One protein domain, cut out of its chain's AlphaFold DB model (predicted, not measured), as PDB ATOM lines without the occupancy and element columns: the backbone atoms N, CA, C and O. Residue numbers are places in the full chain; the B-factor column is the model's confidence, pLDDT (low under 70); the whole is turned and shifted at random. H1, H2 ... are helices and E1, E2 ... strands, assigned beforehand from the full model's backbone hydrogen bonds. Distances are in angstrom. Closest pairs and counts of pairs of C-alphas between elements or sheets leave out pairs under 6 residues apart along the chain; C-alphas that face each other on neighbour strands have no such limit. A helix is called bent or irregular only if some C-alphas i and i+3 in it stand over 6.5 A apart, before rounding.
ATOM      1  N   ARG A   8      53.918  76.259  23.251       88.31
ATOM      2  CA  ARG A   8      53.004  76.192  22.105       88.31
ATOM      3  C   ARG A   8      51.638  75.684  22.519       88.31
ATOM      4  O   ARG A   8      51.517  74.612  23.116       88.31
ATOM      5  N   TYR A   9      50.610  76.394  22.084       90.75
ATOM      6  CA  TYR A   9      49.234  75.942  22.133       90.75
ATOM      7  C   TYR A   9      48.560  76.304  20.806       90.75
ATOM      8  O   TYR A   9      48.527  77.465  20.431       90.75
ATOM      9  N   ASP A  10      48.122  75.294  20.054       90.50
ATOM     10  CA  ASP A  10      47.428  75.457  18.773       90.50
ATOM     11  C   ASP A  10      46.504  74.254  18.572       90.50
ATOM     12  O   ASP A  10      46.934  73.098  18.671       90.50
ATOM     13  N   ARG A  11      45.220  74.533  18.358       92.25
ATOM     14  CA  ARG A  11      44.162  73.530  18.176       92.25
ATOM     15  C   ARG A  11      43.495  73.614  16.808       92.25
ATOM     16  O   ARG A  11      42.528  72.895  16.560       92.25
ATOM     17  N   ARG A  12      44.015  74.455  15.914       93.56
ATOM     18  CA  ARG A  12      43.503  74.566  14.550       93.56
ATOM     19  C   ARG A  12      43.789  73.280  13.782       93.56
ATOM     20  O   ARG A  12      44.870  72.691  13.884       93.56
ATOM     21  N   VAL A  13      42.812  72.854  13.000       94.62
ATOM     22  CA  VAL A  13      42.966  71.819  11.979       94.62
ATOM     23  C   VAL A  13      43.048  72.469  10.600       94.62
ATOM     24  O   VAL A  13      42.818  73.665  10.445       94.62
ATOM     25  N   SER A  14      43.439  71.702   9.590       93.00
ATOM     26  CA  SER A  14      43.423  72.159   8.207       93.00
ATOM     27  C   SER A  14      42.002  72.468   7.738       93.00
ATOM     28  O   SER A  14      41.048  71.778   8.102       93.00
ATOM     29  N   GLU A  15      41.874  73.460   6.858       92.50
ATOM     30  CA  GLU A  15      40.616  73.798   6.181       92.50
ATOM     31  C   GLU A  15      40.030  72.581   5.444       92.50
ATOM     32  O   GLU A  15      38.830  72.316   5.511       92.50
ATOM     33  N   GLN A  16      40.898  71.755   4.847       91.81
ATOM     34  CA  GLN A  16      40.505  70.513   4.184       91.81
ATOM     35  C   GLN A  16      39.858  69.497   5.135       91.81
ATOM     36  O   GLN A  16      38.970  68.761   4.712       91.81
ATOM     37  N   PHE A  17      40.300  69.399   6.390       94.69
ATOM     38  CA  PHE A  17      39.636  68.537   7.369       94.69
ATOM     39  C   PHE A  17      38.374  69.202   7.926       94.69
ATOM     40  O   PHE A  17      37.359  68.534   8.113       94.69
ATOM     41  N   LEU A  18      38.410  70.518   8.131       95.56
ATOM     42  CA  LEU A  18      37.295  71.278   8.680       95.56
ATOM     43  C   LEU A  18      36.060  71.287   7.768       95.56
ATOM     44  O   LEU A  18      34.944  71.184   8.273       95.56
ATOM     45  N   GLN A  19      36.239  71.339   6.442       94.56
ATOM     46  CA  GLN A  19      35.131  71.371   5.472       94.56
ATOM     47  C   GLN A  19      34.174  70.174   5.611       94.56
ATOM     48  O   GLN A  19      32.991  70.295   5.311       94.56
ATOM     49  N   TYR A  20      34.653  69.025   6.107       95.69
ATOM     50  CA  TYR A  20      33.795  67.863   6.339       95.69
ATOM     51  C   TYR A  20      32.780  68.100   7.464       95.69
ATOM     52  O   TYR A  20      31.781  67.400   7.506       95.69
ATOM     53  N   PHE A  21      33.005  69.071   8.347       96.81
ATOM     54  CA  PHE A  21      32.116  69.429   9.458       96.81
ATOM     55  C   PHE A  21      31.312  70.709   9.184       96.81
ATOM     56  O   PHE A  21      30.465  71.083   9.991       96.81
ATOM     57  N   ALA A  22      31.576  71.405   8.074       93.12
ATOM     58  CA  ALA A  22      30.784  72.558   7.653       93.12
ATOM     59  C   ALA A  22      29.314  72.145   7.398       93.12
ATOM     60  O   ALA A  22      29.040  70.950   7.285       93.12
ATOM     61  N   PRO A  23      28.354  73.084   7.286       88.06
ATOM     62  CA  PRO A  23      26.925  72.762   7.152       88.06
ATOM     63  C   PRO A  23      26.579  71.752   6.047       88.06
ATOM     64  O   PRO A  23      25.700  70.922   6.255       88.06
ATOM     65  N   ASP A  24      27.312  71.777   4.932       87.25
ATOM     66  CA  ASP A  24      27.122  70.872   3.787       87.25
ATOM     67  C   ASP A  24      28.135  69.706   3.762       87.25
ATOM     68  O   ASP A  24      28.212  68.943   2.799       87.25
ATOM     69  N   GLY A  25      28.954  69.577   4.806       92.19
ATOM     70  CA  GLY A  25      29.974  68.544   4.940       92.19
ATOM     71  C   GLY A  25      29.409  67.197   5.396       92.19
ATOM     72  O   GLY A  25      28.386  67.124   6.074       92.19
ATOM     73  N   LEU A  26      30.117  66.110   5.069       94.81
ATOM     74  CA  LEU A  26      29.707  64.737   5.399       94.81
ATOM     75  C   LEU A  26      29.471  64.496   6.906       94.81
ATOM     76  O   LEU A  26      28.642  63.680   7.286       94.81
ATOM     77  N   LEU A  27      30.214  65.188   7.764       96.12
ATOM     78  CA  LEU A  27      30.232  65.040   9.221       96.12
ATOM     79  C   LEU A  27      29.488  66.189   9.927       96.12
ATOM     80  O   LEU A  27      29.697  66.414  11.123       96.12
ATOM     81  N   SER A  28      28.642  66.932   9.200       94.19
ATOM     82  CA  SER A  28      27.904  68.111   9.685       94.19
ATOM     83  C   SER A  28      26.956  67.817  10.854       94.19
ATOM     84  O   SER A  28      26.632  68.714  11.640       94.19
ATOM     85  N   SER A  29      26.568  66.553  11.044       92.00
ATOM     86  CA  SER A  29      25.779  66.136  12.201       92.00
ATOM     87  C   SER A  29      26.542  66.218  13.521       92.00
ATOM     88  O   SER A  29      25.917  66.463  14.549       92.00
ATOM     89  N   LEU A  30      27.879  66.116  13.544       94.69
ATOM     90  CA  LEU A  30      28.645  66.224  14.797       94.69
ATOM     91  C   LEU A  30      28.569  67.626  15.421       94.69
ATOM     92  O   LEU A  30      28.264  67.716  16.614       94.69
ATOM     93  N   PRO A  31      28.777  68.727  14.670       91.69
ATOM     94  CA  PRO A  31      28.483  70.060  15.182       91.69
ATOM     95  C   PRO A  31      27.017  70.252  15.573       91.69
ATOM     96  O   PRO A  31      26.743  70.908  16.576       91.69
ATOM     97  N   ALA A  32      26.069  69.659  14.834       85.56
ATOM     98  CA  ALA A  32      24.649  69.731  15.179       85.56
ATOM     99  C   ALA A  32      24.347  69.058  16.531       85.56
ATOM    100  O   ALA A  32      23.660  69.654  17.363       85.56
ATOM    101  N   TYR A  33      24.926  67.881  16.800       87.12
ATOM    102  CA  TYR A  33      24.869  67.231  18.111       87.12
ATOM    103  C   TYR A  33      25.476  68.121  19.195       87.12
ATOM    104  O   TYR A  33      24.821  68.384  20.199       87.12
ATOM    105  N   ALA A  34      26.688  68.637  18.987       84.62
ATOM    106  CA  ALA A  34      27.357  69.500  19.963       84.62
ATOM    107  C   ALA A  34      26.630  70.836  20.209       84.62
ATOM    108  O   ALA A  34      26.791  71.437  21.268       84.62
ATOM    109  N   LYS A  35      25.796  71.287  19.266       77.12
ATOM    110  CA  LYS A  35      24.911  72.447  19.431       77.12
ATOM    111  C   LYS A  35      23.604  72.111  20.165       77.12
ATOM    112  O   LYS A  35      22.958  73.020  20.689       77.12
ATOM    113  N   SER A  36      23.190  70.843  20.195       66.69
ATOM    114  CA  SER A  36      21.935  70.420  20.819       66.69
ATOM    115  C   SER A  36      21.932  70.736  22.313       66.69
ATOM    116  O   SER A  36      22.763  70.243  23.070       66.69
ATOM    117  N   GLY A  37      20.956  71.529  22.760       60.69
ATOM    118  CA  GLY A  37      20.777  71.855  24.179       60.69
ATOM    119  C   GLY A  37      20.207  70.709  25.025       60.69
ATOM    120  O   GLY A  37      19.974  70.908  26.214       60.69
ATOM    121  N   LEU A  38      19.943  69.537  24.431       65.38
ATOM    122  CA  LEU A  38      19.330  68.392  25.116       65.38
ATOM    123  C   LEU A  38      20.315  67.629  26.015       65.38
ATOM    124  O   LEU A  38      19.909  67.067  27.029       65.38
ATOM    125  N   PHE A  39      21.603  67.604  25.656       75.25
ATOM    126  CA  PHE A  39      22.636  66.837  26.355       75.25
ATOM    127  C   PHE A  39      23.924  67.658  26.517       75.25
ATOM    128  O   PHE A  39      24.164  68.575  25.736       75.25
ATOM    129  N   PRO A  40      24.785  67.336  27.503       76.00
ATOM    130  CA  PRO A  40      26.028  68.061  27.747       76.00
ATOM    131  C   PRO A  40      27.123  67.664  26.743       76.00
ATOM    132  O   PRO A  40      28.094  66.994  27.100       76.00
ATOM    133  N   LEU A  41      26.935  68.037  25.480       83.31
ATOM    134  CA  LEU A  41      27.802  67.674  24.363       83.31
ATOM    135  C   LEU A  41      28.862  68.748  24.082       83.31
ATOM    136  O   LEU A  41      28.629  69.938  24.277       83.31
ATOM    137  N   ASP A  42      30.031  68.317  23.613       87.19
ATOM    138  CA  ASP A  42      31.121  69.188  23.156       87.19
ATOM    139  C   ASP A  42      31.876  68.515  22.000       87.19
ATOM    140  O   ASP A  42      32.123  67.309  22.044       87.19
ATOM    141  N   LEU A  43      32.247  69.279  20.969       91.06
ATOM    142  CA  LEU A  43      33.035  68.790  19.833       91.06
ATOM    143  C   LEU A  43      34.376  69.515  19.801       91.06
ATOM    144  O   LEU A  43      34.437  70.738  19.664       91.06
ATOM    145  N   ARG A  44      35.458  68.743  19.889       92.12
ATOM    146  CA  ARG A  44      36.824  69.270  19.945       92.12
ATOM    147  C   ARG A  44      37.614  68.884  18.715       92.12
ATOM    148  O   ARG A  44      37.518  67.750  18.264       92.12
ATOM    149  N   PHE A  45      38.457  69.794  18.245       94.12
ATOM    150  CA  PHE A  45      39.371  69.573  17.128       94.12
ATOM    151  C   PHE A  45      40.816  69.611  17.613       94.12
ATOM    152  O   PHE A  45      41.182  70.428  18.460       94.12
ATOM    153  N   ARG A  46      41.654  68.713  17.093       91.50
ATOM    154  CA  ARG A  46      43.070  68.643  17.461       91.50
ATOM    155  C   ARG A  46      43.929  68.260  16.267       91.50
ATOM    156  O   ARG A  46      43.622  67.310  15.550       91.50
ATOM    157  N   ARG A  47      45.071  68.936  16.136       90.12
ATOM    158  CA  ARG A  47      46.135  68.613  15.184       90.12
ATOM    159  C   ARG A  47      47.444  68.366  15.922       90.12
ATOM    160  O   ARG A  47      47.893  69.185  16.720       90.12
ATOM    161  N   ALA A  48      48.059  67.215  15.683       83.38
ATOM    162  CA  ALA A  48      49.339  66.875  16.283       83.38
ATOM    163  C   ALA A  48      50.464  67.695  15.635       83.38
ATOM    164  O   ALA A  48      50.674  67.617  14.427       83.38
ATOM    165  N   ALA A  49      51.224  68.439  16.443       73.31
ATOM    166  CA  ALA A  49      52.277  69.330  15.951       73.31
ATOM    167  C   ALA A  49      53.404  68.604  15.189       73.31
ATOM    168  O   ALA A  49      54.007  69.189  14.298       73.31
ATOM    169  N   THR A  50      53.696  67.346  15.536       72.44
ATOM    170  CA  THR A  50      54.806  66.574  14.952       72.44
ATOM    171  C   THR A  50      54.391  65.725  13.757       72.44
ATOM    172  O   THR A  50      55.106  65.685  12.764       72.44
ATOM    173  N   SER A  51      53.256  65.027  13.840       78.75
ATOM    174  CA  SER A  51      52.791  64.131  12.773       78.75
ATOM    175  C   SER A  51      51.827  64.795  11.793       78.75
ATOM    176  O   SER A  51      51.505  64.197  10.771       78.75
ATOM    177  N   GLY A  52      51.309  65.983  12.119       81.88
ATOM    178  CA  GLY A  52      50.250  66.642  11.359       81.88
ATOM    179  C   GLY A  52      48.898  65.928  11.420       81.88
ATOM    180  O   GLY A  52      47.966  66.396  10.779       81.88
ATOM    181  N   ALA A  53      48.782  64.826  12.175       87.00
ATOM    182  CA  ALA A  53      47.562  64.034  12.272       87.00
ATOM    183  C   ALA A  53      46.438  64.830  12.938       87.00
ATOM    184  O   ALA A  53      46.642  65.443  13.991       87.00
ATOM    185  N   GLU A  54      45.248  64.772  12.354       93.94
ATOM    186  CA  GLU A  54      44.088  65.542  12.790       93.94
ATOM    187  C   GLU A  54      43.004  64.611  13.316       93.94
ATOM    188  O   GLU A  54      42.848  63.474  12.859       93.94
ATOM    189  N   HIS A  55      42.265  65.075  14.312       95.06
ATOM    190  CA  HIS A  55      41.063  64.396  14.756       95.06
ATOM    191  C   HIS A  55      40.043  65.370  15.322       95.06
ATOM    192  O   HIS A  55      40.393  66.461  15.783       95.06
ATOM    193  N   ALA A  56      38.789  64.936  15.288       96.12
ATOM    194  CA  ALA A  56      37.696  65.542  16.018       96.12
ATOM    195  C   ALA A  56      37.144  64.533  17.031       96.12
ATOM    196  O   ALA A  56      37.011  63.357  16.701       96.12
ATOM    197  N   THR A  57      36.814  64.978  18.238       95.62
ATOM    198  CA  THR A  57      36.263  64.116  19.290       95.62
ATOM    199  C   THR A  57      34.965  64.705  19.814       95.62
ATOM    200  O   THR A  57      34.954  65.846  20.282       95.62
ATOM    201  N   LEU A  58      33.888  63.922  19.757       93.81
ATOM    202  CA  LEU A  58      32.607  64.244  20.373       93.81
ATOM    203  C   LEU A  58      32.587  63.711  21.811       93.81
ATOM    204  O   LEU A  58      32.729  62.506  22.050       93.81
ATOM    205  N   TYR A  59      32.395  64.615  22.762       90.19
ATOM    206  CA  TYR A  59      32.303  64.336  24.189       90.19
ATOM    207  C   TYR A  59      30.865  64.445  24.681       90.19
ATOM    208  O   TYR A  59      30.135  65.343  24.275       90.19
ATOM    209  N   VAL A  60      30.505  63.579  25.627       86.88
ATOM    210  CA  VAL A  60      29.322  63.710  26.485       86.88
ATOM    211  C   VAL A  60      29.808  63.873  27.924       86.88
ATOM    212  O   VAL A  60      30.336  62.938  28.532       86.88
ATOM    213  N   GLY A  61      29.663  65.073  28.481       82.06
ATOM    214  CA  GLY A  61      30.200  65.416  29.795       82.06
ATOM    215  C   GLY A  61      31.727  65.285  29.853       82.06
ATOM    216  O   GLY A  61      32.441  66.156  29.356       82.06
ATOM    217  N   LEU A  62      32.211  64.208  30.486       81.31
ATOM    218  CA  LEU A  62      33.637  63.891  30.677       81.31
ATOM    219  C   LEU A  62      34.118  62.662  29.880       81.31
ATOM    220  O   LEU A  62      35.254  62.228  30.052       81.31
ATOM    221  N   THR A  63      33.271  62.051  29.047       88.69
ATOM    222  CA  THR A  63      33.640  60.856  28.269       88.69
ATOM    223  C   THR A  63      33.536  61.126  26.772       88.69
ATOM    224  O   THR A  63      32.595  61.786  26.332       88.69
ATOM    225  N   SER A  64      34.490  60.627  25.982       92.75
ATOM    226  CA  SER A  64      34.387  60.654  24.523       92.75
ATOM    227  C   SER A  64      33.479  59.526  24.043       92.75
ATOM    228  O   SER A  64      33.628  58.374  24.454       92.75
ATOM    229  N   VAL A  65      32.530  59.853  23.168       94.50
ATOM    230  CA  VAL A  65      31.627  58.869  22.548       94.50
ATOM    231  C   VAL A  65      32.028  58.541  21.114       94.50
ATOM    232  O   VAL A  65      31.727  57.449  20.645       94.50
ATOM    233  N   LEU A  66      32.754  59.435  20.436       97.50
ATOM    234  CA  LEU A  66      33.276  59.195  19.092       97.50
ATOM    235  C   LEU A  66      34.526  60.037  18.825       97.50
ATOM    236  O   LEU A  66      34.515  61.246  19.033       97.50
ATOM    237  N   ASP A  67      35.566  59.404  18.293       97.12
ATOM    238  CA  ASP A  67      36.743  60.043  17.711       97.12
ATOM    239  C   ASP A  67      36.748  59.821  16.195       97.12
ATOM    240  O   ASP A  67      36.720  58.681  15.725       97.12
ATOM    241  N   VAL A  68      36.858  60.899  15.426       97.12
ATOM    242  CA  VAL A  68      37.054  60.888  13.975       97.12
ATOM    243  C   VAL A  68      38.505  61.247  13.690       97.12
ATOM    244  O   VAL A  68      38.904  62.394  13.861       97.12
ATOM    245  N   HIS A  69      39.310  60.287  13.242       95.94
ATOM    246  CA  HIS A  69      40.714  60.525  12.904       95.94
ATOM    247  C   HIS A  69      40.914  60.661  11.397       95.94
ATOM    248  O   HIS A  69      40.590  59.737  10.652       95.94
ATOM    249  N   HIS A  70      41.569  61.740  10.978       92.81
ATOM    250  CA  HIS A  70      42.062  61.948   9.619       92.81
ATOM    251  C   HIS A  70      43.514  61.457   9.546       92.81
ATOM    252  O   HIS A  70      44.435  62.066  10.094       92.81
ATOM    253  N   THR A  71      43.715  60.273   8.962       77.31
ATOM    254  CA  THR A  71      45.015  59.574   8.991       77.31
ATOM    255  C   THR A  71      45.944  60.011   7.864       77.31
ATOM    256  O   THR A  71      47.162  60.008   8.029       77.31
ATOM    257  N   LYS A  72      45.355  60.369   6.724       78.69
ATOM    258  CA  LYS A  72      45.963  60.942   5.521       78.69
ATOM    259  C   LYS A  72      44.844  61.598   4.717       78.69
ATOM    260  O   LYS A  72      43.683  61.246   4.918       78.69
ATOM    261  N   VAL A  73      45.196  62.486   3.791       76.12
ATOM    262  CA  VAL A  73      44.232  63.204   2.942       76.12
ATOM    263  C   VAL A  73      43.184  62.248   2.362       76.12
ATOM    264  O   VAL A  73      43.525  61.300   1.654       76.12
ATOM    265  N   GLY A  74      41.915  62.489   2.701       76.88
ATOM    266  CA  GLY A  74      40.774  61.717   2.202       76.88
ATOM    267  C   GLY A  74      40.590  60.339   2.846       76.88
ATOM    268  O   GLY A  74      39.823  59.531   2.320       76.88
ATOM    269  N   SER A  75      41.277  60.044   3.959       89.75
ATOM    270  CA  SER A  75      41.096  58.793   4.696       89.75
ATOM    271  C   SER A  75      40.837  58.974   6.188       89.75
ATOM    272  O   SER A  75      41.565  59.672   6.900       89.75
ATOM    273  N   PHE A  76      39.813  58.265   6.658       95.12
ATOM    274  CA  PHE A  76      39.251  58.387   7.994       95.12
ATOM    275  C   PHE A  76      39.242  57.052   8.722       95.12
ATOM    276  O   PHE A  76      39.130  55.997   8.107       95.12
ATOM    277  N   LYS A  77      39.318  57.096  10.045       96.31
ATOM    278  CA  LYS A  77      38.962  55.968  10.910       96.31
ATOM    279  C   LYS A  77      38.219  56.488  12.128       96.31
ATOM    280  O   LYS A  77      38.549  57.566  12.630       96.31
ATOM    281  N   LEU A  78      37.266  55.709  12.613       97.62
ATOM    282  CA  LEU A  78      36.465  56.043  13.782       97.62
ATOM    283  C   LEU A  78      36.942  55.245  14.991       97.62
ATOM    284  O   LEU A  78      37.347  54.089  14.865       97.62
ATOM    285  N   LYS A  79      36.889  55.839  16.179       96.81
ATOM    286  CA  LYS A  79      37.091  55.115  17.436       96.81
ATOM    287  C   LYS A  79      36.043  55.519  18.456       96.81
ATOM    288  O   LYS A  79      35.514  56.620  18.412       96.81
ATOM    289  N   ALA A  80      35.780  54.620  19.391       95.38
ATOM    290  CA  ALA A  80      34.977  54.887  20.575       95.38
ATOM    291  C   ALA A  80      35.513  54.056  21.746       95.38
ATOM    292  O   ALA A  80      36.198  53.049  21.540       95.38
ATOM    293  N   HIS A  81      35.198  54.444  22.981       92.06
ATOM    294  CA  HIS A  81      35.547  53.645  24.158       92.06
ATOM    295  C   HIS A  81      34.857  52.269  24.114       92.06
ATOM    296  O   HIS A  81      33.712  52.165  23.681       92.06
ATOM    297  N   THR A  82      35.506  51.205  24.594       90.12
ATOM    298  CA  THR A  82      34.996  49.817  24.493       90.12
ATOM    299  C   THR A  82      33.603  49.632  25.104       90.12
ATOM    300  O   THR A  82      32.757  48.951  24.526       90.12
ATOM    301  N   THR A  83      33.331  50.286  26.236       88.44
ATOM    302  CA  THR A  83      31.995  50.329  26.859       88.44
ATOM    303  C   THR A  83      30.942  50.894  25.907       88.44
ATOM    304  O   THR A  83      29.869  50.317  25.743       88.44
ATOM    305  N   HIS A  84      31.270  52.003  25.246       91.31
ATOM    306  CA  HIS A  84      30.374  52.697  24.330       91.31
ATOM    307  C   HIS A  84      30.179  51.912  23.044       91.31
ATOM    308  O   HIS A  84      29.063  51.856  22.539       91.31
ATOM    309  N   GLN A  85      31.227  51.238  22.561       91.06
ATOM    310  CA  GLN A  85      31.125  50.341  21.414       91.06
ATOM    311  C   GLN A  85      30.084  49.245  21.654       91.06
ATOM    312  O   GLN A  85      29.179  49.060  20.842       91.06
ATOM    313  N   LYS A  86      30.178  48.569  22.806       88.88
ATOM    314  CA  LYS A  86      29.263  47.488  23.184       88.88
ATOM    315  C   LYS A  86      27.822  47.977  23.353       88.88
ATOM    316  O   LYS A  86      26.904  47.304  22.902       88.88
ATOM    317  N   ASN A  87      27.631  49.126  23.999       87.06
ATOM    318  CA  ASN A  87      26.298  49.625  24.345       87.06
ATOM    319  C   ASN A  87      25.580  50.310  23.170       87.06
ATOM    320  O   ASN A  87      24.357  50.251  23.099       87.06
ATOM    321  N   GLY A  88      26.315  50.950  22.254       86.19
ATOM    322  CA  GLY A  88      25.735  51.643  21.096       86.19
ATOM    323  C   GLY A  88      25.643  50.790  19.826       86.19
ATOM    324  O   GLY A  88      24.942  51.166  18.886       86.19
ATOM    325  N   GLY A  89      26.338  49.646  19.780       90.69
ATOM    326  CA  GLY A  89      26.448  48.817  18.577       90.69
ATOM    327  C   GLY A  89      27.427  49.387  17.548       90.69
ATOM    328  O   GLY A  89      27.107  49.439  16.366       90.69
ATOM    329  N   PHE A  90      28.596  49.848  18.003       95.75
ATOM    330  CA  PHE A  90      29.666  50.326  17.121       95.75
ATOM    331  C   PHE A  90      30.219  49.171  16.283       95.75
ATOM    332  O   PHE A  90      30.602  48.141  16.846       95.75
ATOM    333  N   ASP A  91      30.312  49.343  14.965       95.75
ATOM    334  CA  ASP A  91      30.897  48.331  14.086       95.75
ATOM    335  C   ASP A  91      32.438  48.384  14.158       95.75
ATOM    336  O   ASP A  91      33.039  49.411  13.820       95.75
ATOM    337  N   PRO A  92      33.123  47.295  14.559       94.19
ATOM    338  CA  PRO A  92      34.583  47.244  14.583       94.19
ATOM    339  C   PRO A  92      35.243  47.583  13.236       94.19
ATOM    340  O   PRO A  92      36.378  48.069  13.221       94.19
ATOM    341  N   ALA A  93      34.552  47.373  12.109       94.56
ATOM    342  CA  ALA A  93      35.045  47.737  10.784       94.56
ATOM    343  C   ALA A  93      35.331  49.242  10.659       94.56
ATOM    344  O   ALA A  93      36.290  49.620   9.984       94.56
ATOM    345  N   TRP A  94      34.593  50.099  11.378       96.75
ATOM    346  CA  TRP A  94      34.793  51.552  11.370       96.75
ATOM    347  C   TRP A  94      36.152  51.987  11.943       96.75
ATOM    348  O   TRP A  94      36.607  53.100  11.680       96.75
ATOM    349  N   SER A  95      36.836  51.123  12.705       95.75
ATOM    350  CA  SER A  95      38.201  51.377  13.198       95.75
ATOM    351  C   SER A  95      39.288  51.208  12.134       95.75
ATOM    352  O   SER A  95      40.439  51.603  12.357       95.75
ATOM    353  N   SER A  96      38.937  50.646  10.978       93.94
ATOM    354  CA  SER A  96      39.825  50.539   9.820       93.94
ATOM    355  C   SER A  96      39.829  51.837   9.009       93.94
ATOM    356  O   SER A  96      38.906  52.642   9.083       93.94
ATOM    357  N   SER A  97      40.892  52.059   8.233       94.19
ATOM    358  CA  SER A  97      40.981  53.228   7.349       94.19
ATOM    359  C   SER A  97      39.947  53.113   6.224       94.19
ATOM    360  O   SER A  97      39.950  52.128   5.490       94.19
ATOM    361  N   MET A  98      39.115  54.134   6.069       95.56
ATOM    362  CA  MET A  98      38.081  54.273   5.044       95.56
ATOM    363  C   MET A  98      38.400  55.478   4.159       95.56
ATOM    364  O   MET A  98      39.042  56.427   4.608       95.56
ATOM    365  N   THR A  99      37.985  55.436   2.899       94.62
ATOM    366  CA  THR A  99      37.904  56.612   2.016       94.62
ATOM    367  C   THR A  99      36.693  57.478   2.376       94.62
ATOM    368  O   THR A  99      35.839  57.045   3.149       94.62
ATOM    369  N   VAL A 100      36.593  58.684   1.808       92.12
ATOM    370  CA  VAL A 100      35.417  59.562   1.979       92.12
ATOM    371  C   VAL A 100      34.125  58.858   1.548       92.12
ATOM    372  O   VAL A 100      33.166  58.860   2.311       92.12
ATOM    373  N   ASP A 101      34.115  58.188   0.393       91.69
ATOM    374  CA  ASP A 101      32.922  57.500  -0.127       91.69
ATOM    375  C   ASP A 101      32.493  56.327   0.764       91.69
ATOM    376  O   ASP A 101      31.311  56.117   1.030       91.69
ATOM    377  N   GLN A 102      33.467  55.570   1.278       94.75
ATOM    378  CA  GLN A 102      33.198  54.492   2.232       94.75
ATOM    379  C   GLN A 102      32.665  55.035   3.558       94.75
ATOM    380  O   GLN A 102      31.745  54.451   4.123       94.75
ATOM    381  N   LEU A 103      33.222  56.151   4.041       95.31
ATOM    382  CA  LEU A 103      32.725  56.814   5.240       95.31
ATOM    383  C   LEU A 103      31.288  57.301   5.031       95.31
ATOM    384  O   LEU A 103      30.454  57.078   5.900       95.31
ATOM    385  N   ALA A 104      30.987  57.887   3.870       92.69
ATOM    386  CA  ALA A 104      29.649  58.354   3.521       92.69
ATOM    387  C   ALA A 104      28.611  57.228   3.532       92.69
ATOM    388  O   ALA A 104      27.505  57.416   4.032       92.69
ATOM    389  N   LEU A 105      28.986  56.038   3.056       93.50
ATOM    390  CA  LEU A 105      28.110  54.868   3.066       93.50
ATOM    391  C   LEU A 105      27.765  54.393   4.488       93.50
ATOM    392  O   LEU A 105      26.647  53.942   4.727       93.50
ATOM    393  N   VAL A 106      28.714  54.475   5.427       95.88
ATOM    394  CA  VAL A 106      28.506  54.002   6.809       95.88
ATOM    395  C   VAL A 106      27.997  55.091   7.754       95.88
ATOM    396  O   VAL A 106      27.521  54.763   8.838       95.88
ATOM    397  N   TRP A 107      28.075  56.368   7.372       96.94
ATOM    398  CA  TRP A 107      27.774  57.498   8.254       96.94
ATOM    399  C   TRP A 107      26.368  57.466   8.875       96.94
ATOM    400  O   TRP A 107      26.281  57.630  10.091       96.94
ATOM    401  N   PRO A 108      25.285  57.120   8.145       93.31
ATOM    402  CA  PRO A 108      23.962  56.983   8.764       93.31
ATOM    403  C   PRO A 108      23.924  55.942   9.898       93.31
ATOM    404  O   PRO A 108      23.211  56.103  10.888       93.31
ATOM    405  N   ALA A 109      24.722  54.872   9.803       94.50
ATOM    406  CA  ALA A 109      24.832  53.879  10.872       94.50
ATOM    407  C   ALA A 109      25.635  54.405  12.077       94.50
ATOM    408  O   ALA A 109      25.351  54.027  13.215       94.50
ATOM    409  N   VAL A 110      26.602  55.297  11.843       96.44
ATOM    410  CA  VAL A 110      27.336  56.009  12.899       96.44
ATOM    411  C   VAL A 110      26.408  56.978  13.638       96.44
ATOM    412  O   VAL A 110      26.462  57.053  14.861       96.44
ATOM    413  N   GLU A 111      25.512  57.669  12.934       93.88
ATOM    414  CA  GLU A 111      24.509  58.545  13.552       93.88
ATOM    415  C   GLU A 111      23.542  57.755  14.438       93.88
ATOM    416  O   GLU A 111      23.352  58.106  15.599       93.88
ATOM    417  N   LEU A 112      23.045  56.608  13.963       90.38
ATOM    418  CA  LEU A 112      22.226  55.707  14.785       90.38
ATOM    419  C   LEU A 112      22.980  55.165  16.010       90.38
ATOM    420  O   LEU A 112      22.380  54.923  17.059       90.38
ATOM    421  N   TYR A 113      24.290  54.941  15.888       96.44
ATOM    422  CA  TYR A 113      25.145  54.606  17.025       96.44
ATOM    423  C   TYR A 113      25.191  55.755  18.048       96.44
ATOM    424  O   TYR A 113      25.044  55.512  19.251       96.44
ATOM    425  N   LEU A 114      25.347  56.998  17.580       94.38
ATOM    426  CA  LEU A 114      25.371  58.197  18.418       94.38
ATOM    427  C   LEU A 114      24.037  58.424  19.140       94.38
ATOM    428  O   LEU A 114      24.046  58.602  20.359       94.38
ATOM    429  N   ASP A 115      22.908  58.310  18.436       89.62
ATOM    430  CA  ASP A 115      21.558  58.445  19.005       89.62
ATOM    431  C   ASP A 115      21.306  57.480  20.171       89.62
ATOM    432  O   ASP A 115      20.611  57.808  21.133       89.62
ATOM    433  N   ARG A 116      21.905  56.284  20.121       90.50
ATOM    434  CA  ARG A 116      21.807  55.293  21.202       90.50
ATOM    435  C   ARG A 116      22.729  55.613  22.366       90.50
ATOM    436  O   ARG A 116      22.331  55.456  23.520       90.50
ATOM    437  N   ILE A 117      23.976  56.000  22.088       92.69
ATOM    438  CA  ILE A 117      24.993  56.092  23.139       92.69
ATOM    439  C   ILE A 117      24.995  57.432  23.869       92.69
ATOM    440  O   ILE A 117      25.318  57.462  25.056       92.69
ATOM    441  N   ILE A 118      24.608  58.525  23.208       89.94
ATOM    442  CA  ILE A 118      24.596  59.865  23.806       89.94
ATOM    443  C   ILE A 118      23.697  59.915  25.055       89.94
ATOM    444  O   ILE A 118      24.203  60.330  26.103       89.94
ATOM    445  N   PRO A 119      22.430  59.442  25.034       84.81
ATOM    446  CA  PRO A 119      21.581  59.444  26.227       84.81
ATOM    447  C   PRO A 119      22.161  58.611  27.383       84.81
ATOM    448  O   PRO A 119      22.153  59.050  28.535       84.81
ATOM    449  N   ILE A 120      22.736  57.440  27.077       87.12
ATOM    450  CA  ILE A 120      23.341  56.528  28.066       87.12
ATOM    451  C   ILE A 120      24.578  57.169  28.714       87.12
ATOM    452  O   ILE A 120      24.756  57.143  29.938       87.12
ATOM    453  N   ALA A 121      25.445  57.768  27.895       86.44
ATOM    454  CA  ALA A 121      26.633  58.465  28.365       86.44
ATOM    455  C   ALA A 121      26.264  59.709  29.190       86.44
ATOM    456  O   ALA A 121      26.909  59.975  30.206       86.44
ATOM    457  N   ALA A 122      25.204  60.431  28.815       82.56
ATOM    458  CA  ALA A 122      24.732  61.616  29.529       82.56
ATOM    459  C   ALA A 122      24.178  61.270  30.919       82.56
ATOM    460  O   ALA A 122      24.442  61.989  31.884       82.56
ATOM    461  N   GLU A 123      23.485  60.142  31.061       80.94
ATOM    462  CA  GLU A 123      23.039  59.652  32.367       80.94
ATOM    463  C   GLU A 123      24.218  59.364  33.315       80.94
ATOM    464  O   GLU A 123      24.173  59.726  34.496       80.94
ATOM    465  N   SER A 124      25.293  58.768  32.792       75.25
ATOM    466  CA  SER A 124      26.444  58.324  33.591       75.25
ATOM    467  C   SER A 124      27.452  59.442  33.881       75.25
ATOM    468  O   SER A 124      27.968  59.551  34.992       75.25
ATOM    469  N   HIS A 125      27.732  60.290  32.889       70.94
ATOM    470  CA  HIS A 125      28.818  61.277  32.918       70.94
ATOM    471  C   HIS A 125      28.339  62.729  32.780       70.94
ATOM    472  O   HIS A 125      29.144  63.653  32.893       70.94
ATOM    473  N   GLY A 126      27.039  62.950  32.570       59.94
ATOM    474  CA  GLY A 126      26.460  64.271  32.338       59.94
ATOM    475  C   GLY A 126      25.840  64.945  33.563       59.94
ATOM    476  O   GLY A 126      25.612  66.137  33.510       59.94
ATOM    477  N   ARG A 127      25.580  64.258  34.685       60.97
ATOM    478  CA  ARG A 127      24.734  64.812  35.776       60.97
ATOM    479  C   ARG A 127      25.407  65.787  36.760       60.97
ATOM    480  O   ARG A 127      24.707  66.412  37.552       60.97
ATOM    481  N   LYS A 128      26.739  65.901  36.776       65.75
ATOM    482  CA  LYS A 128      27.477  66.777  37.717       65.75
ATOM    483  C   LYS A 128      28.472  67.674  36.981       65.75
ATOM    484  O   LYS A 128      28.072  68.620  36.320       65.75
TER     485      LYS A 128
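This is residues 8 to 128 of the 659 residues of an uncharacterized protein of Nocardioides oleivorans (UniProt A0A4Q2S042). A strongly twisted sheet of four antiparallel strands is covered on one face by the long helix H5, which runs along E2, E3 and E4, and by the short helix H2, over E1 and E2. H1 only grazes the sheet, while H4 sits beside E4 at the sheet's level and H3 touches H5. The printed part has 121 residues with five named helices and four named strands, in the chain order H1 H2 E1 E2 E3 E4 H3 H4 H5; the sheet's order is E1 - E2 - E3 - E4, and the class is mixed, helices and strands. The whole is compact and rounded, with a radius of gyration of the C-alphas of 13.9 A and spans of 36 by 34 by 27 A.

H1 is residues 15 to 21, beginning at C-alpha 15 (40.616, 73.798, 6.181), and H2 is residues 29 to 35. E1, residues 41 to 47, measures 20.5 A and E2, residues 54 to 60, 20.2 A. E3, residues 63 to 72, measures 25.9 A and bends by 53 degrees at residue 66. E4 is residues 75 to 79, 13.9 A; H3 is residues 82 to 88 and H4 residues 92 to 95. H5, residues 100 to 125, measures 31.7 A and ends at C-alpha 125 (28.818, 61.277, 32.918). It has a kink of 48 degrees near residue 108 and is irregular, with C-alphas 105 and 108 7.4 A apart.

The strands form a meander, each the antiparallel neighbour of the one before, and each successive pair is a hairpin. N 44 and O 57 of E1 and E2 are 3.0 A apart, N 58 and O 66 of E2 and E3 2.8 A, and N 69 and O 77 of E3 and E4 2.9 A, within hydrogen-bond range. The arrangement is two layers, a sheet with helices on one face: H2 and H5 lie on the same face, at heights over the sheet of 8.4 A and 8.8 A. H5 runs along the strands, at 3 degrees to E3 on the local plane. H2 runs slantwise to them, at 47 degrees to E1 on the local plane, and lies over E2 only just, with 3 C-alphas. H3 touches residues 113 to 121 of H5, about perpendicular at 83 degrees; their closest C-alphas, of Gly 88 and Ile 117, are 5.0 A apart. H1 and H2 only just touch, and only at the corner, with 3 pairs of C-alphas within 8 A. Each O i to N i+4 pair is within hydrogen-bond range in H2 and H3, against 18 of 22 in H5 and 1 of 3 in H1, where 3 of 4 O i to N i+3 pairs are; H4 is too short for such a pair.

The C-alphas farthest apart, of Asp 101 and Lys 128, are 39.3 A apart. The printed part has no cut and no long link. Mean pLDDT of the printed part is 88.9, with residues 36 to 38 and 126 to 128 under 70.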